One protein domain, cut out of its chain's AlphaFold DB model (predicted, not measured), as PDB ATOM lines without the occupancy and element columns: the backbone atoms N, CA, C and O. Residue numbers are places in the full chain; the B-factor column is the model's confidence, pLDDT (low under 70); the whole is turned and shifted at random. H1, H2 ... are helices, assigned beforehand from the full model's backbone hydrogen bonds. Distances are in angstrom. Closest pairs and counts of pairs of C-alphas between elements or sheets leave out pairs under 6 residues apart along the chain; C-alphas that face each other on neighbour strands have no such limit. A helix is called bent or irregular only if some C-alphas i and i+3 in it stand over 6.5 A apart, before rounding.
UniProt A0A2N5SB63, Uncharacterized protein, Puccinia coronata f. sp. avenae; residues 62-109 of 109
ATOM      1  N   SER A  62     194.301 264.197 185.246       91.31
ATOM      2  CA  SER A  62     193.953 263.196 184.217       91.31
ATOM      3  C   SER A  62     193.036 263.726 183.109       91.31
ATOM      4  O   SER A  62     192.948 263.115 182.048       91.31
ATOM      5  N   TYR A  63     192.354 264.850 183.342       90.00
ATOM      6  CA  TYR A  63     191.519 265.508 182.341       90.00
ATOM      7  C   TYR A  63     192.316 265.973 181.111       90.00
ATOM      8  O   TYR A  63     191.745 266.036 180.028       90.00
ATOM      9  N   VAL A  64     193.625 266.233 181.243       91.12
ATOM     10  CA  VAL A  64     194.472 266.662 180.114       91.12
ATOM     11  C   VAL A  64     194.730 265.551 179.098       91.12
ATOM     12  O   VAL A  64     195.128 265.842 177.981       91.12
ATOM     13  N   LEU A  65     194.487 264.285 179.461       89.56
ATOM     14  CA  LEU A  65     194.587 263.148 178.537       89.56
ATOM     15  C   LEU A  65     193.377 263.042 177.600       89.56
ATOM     16  O   LEU A  65     193.350 262.193 176.714       89.56
ATOM     17  N   THR A  66     192.334 263.837 177.842       88.25
ATOM     18  CA  THR A  66     191.160 263.887 176.974       88.25
ATOM     19  C   THR A  66     191.346 265.035 175.989       88.25
ATOM     20  O   THR A  66     191.583 266.159 176.436       88.25
ATOM     21  N   PRO A  67     191.217 264.800 174.672       83.56
ATOM     22  CA  PRO A  67     191.216 265.880 173.697       83.56
ATOM     23  C   PRO A  67     190.097 266.880 174.010       83.56
ATOM     24  O   PRO A  67     188.925 266.509 174.103       83.56
ATOM     25  N   ILE A  68     190.465 268.147 174.190       80.25
ATOM     26  CA  ILE A  68     189.546 269.265 174.421       80.25
ATOM     27  C   ILE A  68     189.889 270.346 173.396       80.25
ATOM     28  O   ILE A  68     191.058 270.578 173.088       80.25
ATOM     29  N   GLU A  69     188.875 271.007 172.843       82.06
ATOM     30  CA  GLU A  69     189.096 272.157 171.968       82.06
ATOM     31  C   GLU A  69     189.770 273.285 172.763       82.06
ATOM     32  O   GLU A  69     189.310 273.633 173.846       82.06
ATOM     33  N   LEU A  70     190.835 273.889 172.225       76.50
ATOM     34  CA  LEU A  70     191.686 274.847 172.955       76.50
ATOM     35  C   LEU A  70     190.921 275.984 173.656       76.50
ATOM     36  O   LEU A  70     191.352 276.464 174.698       76.50
ATOM     37  N   HIS A  71     189.790 276.418 173.097       79.69
ATOM     38  CA  HIS A  71     188.975 277.499 173.656       79.69
ATOM     39  C   HIS A  71     188.060 277.064 174.816       79.69
ATOM     40  O   HIS A  71     187.469 277.915 175.475       79.69
ATOM     41  N   LEU A  72     187.928 275.757 175.058       84.50
ATOM     42  CA  LEU A  72     187.195 275.161 176.179       84.50
ATOM     43  C   LEU A  72     188.130 274.749 177.325       84.50
ATOM     44  O   LEU A  72     187.662 274.311 178.378       84.50
ATOM     45  N   CYS A  73     189.444 274.859 177.124       83.94
ATOM     46  CA  CYS A  73     190.431 274.519 178.133       83.94
ATOM     47  C   CYS A  73     190.371 275.509 179.312       83.94
ATOM     48  O   CYS A  73     190.309 276.719 179.088       83.94
ATOM     49  N   PRO A  74     190.428 275.032 180.569       86.94
ATOM     50  CA  PRO A  74     190.571 275.919 181.719       86.94
ATOM     51  C   PRO A  74     191.906 276.676 181.660       86.94
ATOM     52  O   PRO A  74     192.873 276.184 181.077       86.94
ATOM     53  N   ASP A  75     191.998 277.816 182.350       88.75
ATOM     54  CA  ASP A  75     193.220 278.640 182.412       88.75
ATOM     55  C   ASP A  75     194.463 277.847 182.871       88.75
ATOM     56  O   ASP A  75     195.590 278.157 182.489       88.75
ATOM     57  N   THR A  76     194.266 276.785 183.662       88.62
ATOM     58  CA  THR A  76     195.335 275.903 184.158       88.62
ATOM     59  C   THR A  76     195.786 274.842 183.152       88.62
ATOM     60  O   THR A  76     196.816 274.210 183.365       88.62
ATOM     61  N   TRP A  77     195.062 274.626 182.046       90.50
ATOM     62  CA  TRP A  77     195.298 273.500 181.134       90.50
ATOM     63  C   TRP A  77     196.730 273.449 180.603       90.50
ATOM     64  O   TRP A  77     197.333 272.384 180.601       90.50
ATOM     65  N   SER A  78     197.301 274.587 180.197       89.62
ATOM     66  CA  SER A  78     198.664 274.624 179.646       89.62
ATOM     67  C   SER A  78     199.714 274.176 180.668       89.62
ATOM     68  O   SER A  78     200.633 273.418 180.335       89.62
ATOM     69  N   GLN A  79     199.552 274.594 181.925       90.56
ATOM     70  CA  GLN A  79     200.424 274.200 183.026       90.56
ATOM     71  C   GLN A  79     200.268 272.709 183.344       90.56
ATOM     72  O   GLN A  79     201.270 272.001 183.461       90.56
ATOM     73  N   ASP A  80     199.030 272.224 183.420       91.44
ATOM     74  CA  ASP A  80     198.727 270.835 183.767       91.44
ATOM     75  C   ASP A  80     199.201 269.890 182.663       91.44
ATOM     76  O   ASP A  80     199.874 268.900 182.946       91.44
ATOM     77  N   ASN A  81     198.964 270.243 181.399       91.56
ATOM     78  CA  ASN A  81     199.479 269.525 180.239       91.56
ATOM     79  C   ASN A  81     201.013 269.449 180.269       91.56
ATOM     80  O   ASN A  81     201.576 268.362 180.168       91.56
ATOM     81  N   THR A  82     201.694 270.574 180.519       91.19
ATOM     82  CA  THR A  82     203.160 270.597 180.662       91.19
ATOM     83  C   THR A  82     203.627 269.666 181.781       91.19
ATOM     84  O   THR A  82     204.595 268.920 181.616       91.19
ATOM     85  N   ALA A  83     202.937 269.678 182.923       91.00
ATOM     86  CA  ALA A  83     203.256 268.820 184.052       91.00
ATOM     87  C   ALA A  83     203.083 267.331 183.695       91.00
ATOM     88  O   ALA A  83     203.970 266.528 184.003       91.00
ATOM     89  N   VAL A  84     202.009 266.970 182.985       90.94
ATOM     90  CA  VAL A  84     201.750 265.597 182.526       90.94
ATOM     91  C   VAL A  84     202.758 265.137 181.475       90.94
ATOM     92  O   VAL A  84     203.347 264.068 181.653       90.94
ATOM     93  N   CYS A  85     203.063 265.947 180.455       91.19
ATOM     94  CA  CYS A  85     204.131 265.648 179.493       91.19
ATOM     95  C   CYS A  85     205.468 265.400 180.207       91.19
ATOM     96  O   CYS A  85     206.218 264.483 179.867       91.19
ATOM     97  N   SER A  86     205.751 266.176 181.258       89.94
ATOM     98  CA  SER A  86     206.941 266.005 182.088       89.94
ATOM     99  C   SER A  86     206.942 264.687 182.877       89.94
ATOM    100  O   SER A  86     207.995 264.059 183.003       89.94
ATOM    101  N   VAL A  87     205.790 264.240 183.392       89.44
ATOM    102  CA  VAL A  87     205.621 262.914 184.020       89.44
ATOM    103  C   VAL A  87     205.865 261.794 183.035       89.44
ATOM    104  O   VAL A  87     206.680 260.917 183.320       89.44
ATOM    105  N   ILE A  88     205.233 261.846 181.868       90.00
ATOM    106  CA  ILE A  88     205.411 260.830 180.831       90.00
ATOM    107  C   ILE A  88     206.891 260.762 180.442       90.00
ATOM    108  O   ILE A  88     207.516 259.718 180.585       90.00
ATOM    109  N   THR A  89     207.498 261.898 180.096       90.06
ATOM    110  CA  THR A  89     208.895 261.951 179.635       90.06
ATOM    111  C   THR A  89     209.896 261.467 180.689       90.06
ATOM    112  O   THR A  89     210.894 260.845 180.344       90.06
ATOM    113  N   ARG A  90     209.666 261.728 181.984       89.00
ATOM    114  CA  ARG A  90     210.570 261.273 183.063       89.00
ATOM    115  C   ARG A  90     210.396 259.811 183.449       89.00
ATOM    116  O   ARG A  90     211.250 259.277 184.148       89.00
ATOM    117  N   THR A  91     209.283 259.197 183.065       90.81
ATOM    118  CA  THR A  91     208.939 257.826 183.456       90.81
ATOM    119  C   THR A  91     209.039 256.860 182.288       90.81
ATOM    120  O   THR A  91     208.657 255.707 182.443       90.81
ATOM    121  N   VAL A  92     209.561 257.297 181.140       90.25
ATOM    122  CA  VAL A  92     209.825 256.444 179.982       90.25
ATOM    123  C   VAL A  92     211.319 256.233 179.764       90.25
ATOM    124  O   VAL A  92     212.098 257.181 179.825       90.25
ATOM    125  N   ASP A  93     211.710 254.993 179.458       89.88
ATOM    126  CA  ASP A  93     213.075 254.699 179.026       89.88
ATOM    127  C   ASP A  93     213.404 255.493 177.753       89.88
ATOM    128  O   ASP A  93     212.581 255.627 176.840       89.88
ATOM    129  N   LYS A  94     214.633 256.006 177.673       88.50
ATOM    130  CA  LYS A  94     215.091 256.870 176.573       88.50
ATOM    131  C   LYS A  94     214.979 256.221 175.194       88.50
ATOM    132  O   LYS A  94     214.804 256.933 174.208       88.50
ATOM    133  N   SER A  95     215.060 254.893 175.101       88.38
ATOM    134  CA  SER A  95     214.845 254.159 173.845       88.38
ATOM    135  C   SER A  95     213.434 254.349 173.279       88.38
ATOM    136  O   SER A  95     213.235 254.203 172.073       88.38
ATOM    137  N   ASN A  96     212.471 254.745 174.116       85.38
ATOM    138  CA  ASN A  96     211.100 255.026 173.712       85.38
ATOM    139  C   ASN A  96     210.875 256.487 173.276       85.38
ATOM    140  O   ASN A  96     209.793 256.801 172.788       85.38
ATOM    141  N   TYR A  97     211.866 257.385 173.398       88.94
ATOM    142  CA  TYR A  97     211.685 258.813 173.086       88.94
ATOM    143  C   TYR A  97     211.254 259.052 171.639       88.94
ATOM    144  O   TYR A  97     210.404 259.897 171.385       88.94
ATOM    145  N   GLN A  98     211.762 258.254 170.698       87.56
ATOM    146  CA  GLN A  98     211.371 258.336 169.287       87.56
ATOM    147  C   GLN A  98     209.862 258.157 169.045       87.56
ATOM    148  O   GLN A  98     209.369 258.613 168.023       87.56
ATOM    149  N   TYR A  99     209.133 257.519 169.969       83.88
ATOM    150  CA  TYR A  99     207.687 257.308 169.861       83.88
ATOM    151  C   TYR A  99     206.855 258.419 170.508       83.88
ATOM    152  O   TYR A  99     205.649 258.456 170.295       83.88
ATOM    153  N   ILE A 100     207.472 259.289 171.315       83.75
ATOM    154  CA  ILE A 100     206.764 260.321 172.089       83.75
ATOM    155  C   ILE A 100     207.245 261.747 171.797       83.75
ATOM    156  O   ILE A 100     206.603 262.704 172.219       83.75
ATOM    157  N   CYS A 101     208.363 261.918 171.082       83.06
ATOM    158  CA  CYS A 101     208.930 263.232 170.760       83.06
ATOM    159  C   CYS A 101     207.957 264.138 169.993       83.06
ATOM    160  O   CYS A 101     207.976 265.352 170.209       83.06
ATOM    161  N   ASP A 102     207.114 263.558 169.138       83.62
ATOM    162  CA  ASP A 102     206.139 264.302 168.337       83.62
ATOM    163  C   ASP A 102     204.979 264.849 169.191       83.62
ATOM    164  O   ASP A 102     204.369 265.848 168.827       83.62
ATOM    165  N   PHE A 103     204.756 264.276 170.380       80.56
ATOM    166  CA  PHE A 103     203.645 264.594 171.290       80.56
ATOM    167  C   PHE A 103     204.091 265.360 172.542       80.56
ATOM    168  O   PHE A 103     203.361 265.490 173.521       80.56
ATOM    169  N   LYS A 104     205.316 265.900 172.532       79.19
ATOM    170  CA  LYS A 104     205.940 266.566 173.691       79.19
ATOM    171  C   LYS A 104     205.109 267.711 174.294       79.19
ATOM    172  O   LYS A 104     205.259 268.003 175.479       79.19
ATOM    173  N   ASP A 105     204.251 268.339 173.490       84.50
ATOM    174  CA  ASP A 105     203.471 269.521 173.861       84.50
ATOM    175  C   ASP A 105     201.975 269.209 174.065       84.50
ATOM    176  O   ASP A 105     201.221 270.107 174.437       84.50
ATOM    177  N   ASN A 106     201.531 267.961 173.863       84.50
ATOM    178  CA  ASN A 106     200.133 267.560 174.033       84.50
ATOM    179  C   ASN A 106     200.026 266.140 174.606       84.50
ATOM    180  O   ASN A 106     200.234 265.156 173.905       84.50
ATOM    181  N   ALA A 107     199.644 266.032 175.878       84.25
ATOM    182  CA  ALA A 107     199.510 264.750 176.564       84.25
ATOM    183  C   ALA A 107     198.313 263.897 176.095       84.25
ATOM    184  O   ALA A 107     198.206 262.740 176.502       84.25
ATOM    185  N   ALA A 108     197.392 264.459 175.304       84.19
ATOM    186  CA  ALA A 108     196.233 263.741 174.778       84.19
ATOM    187  C   ALA A 108     196.521 262.949 173.486       84.19
ATOM    188  O   ALA A 108     195.629 262.232 173.022       84.19
ATOM    189  N   GLU A 109     197.717 263.095 172.904       75.44
ATOM    190  CA  GLU A 109     198.133 262.454 171.644       75.44
ATOM    191  C   GLU A 109     199.047 261.233 171.842       75.44
ATOM    192  O   GLU A 109     199.821 261.191 172.829       75.44
TER     193      GLU A 109
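This is residues 62 to 109 of the 109 residues of an uncharacterized protein of Puccinia coronata f. sp. avenae (UniProt A0A2N5SB63). What is the main picture? One long helix, H2, makes a long side of a rod; the short H1 packs on it, H3 follows past its last residue, and residues 100 to 109 fold back towards H1. What is the make-up? The 48 printed residues hold three named helices, H1, H2 and H3 in chain order, and no named strand: all helix. It is only just compact, close to loose, with radius of gyration of the C-alphas 11.2 A and spans of 35 by 15 by 13 A.

What touches H2, residues 77 to 90? H1, residues 62 to 65, touches it; the closest C-alphas, of Val 64 and Asn 81, are 5.8 A apart. Where is H3, residues 94 to 99? It is close to H2 but not clearly touching, the closest C-alphas, of Thr 89 and Tyr 97, being 7.8 A apart; they run opposite ways at a steep tilt of 49 degrees. H1 and H3 are apart. How are the backbones? Every O i to N i+4 pair of H2 is within hydrogen-bond range; H3 has 0 of 2, but 2 of 3 O i to N i+3 pairs, and H1 is too short for an i+4 pair.

Where is H2? It runs 19.7 A from C-alpha 77 at (195.298, 273.500, 181.134). Where does H3 end? C-alpha 99 is at (207.687, 257.308, 169.861); H3 spans 10.0 A and is irregular, C-alphas 95 and 98 being 7.1 A apart. How long is H1? It spans 5.7 A.

How large is it? The two farthest C-alphas, of His 71 and Ser 95, are 34.8 A apart. Are there cuts or long links? The printed part has no cut; the link H1 to H2 is long, H2 to H3 tight. Is confidence low? No printed residue is under 70.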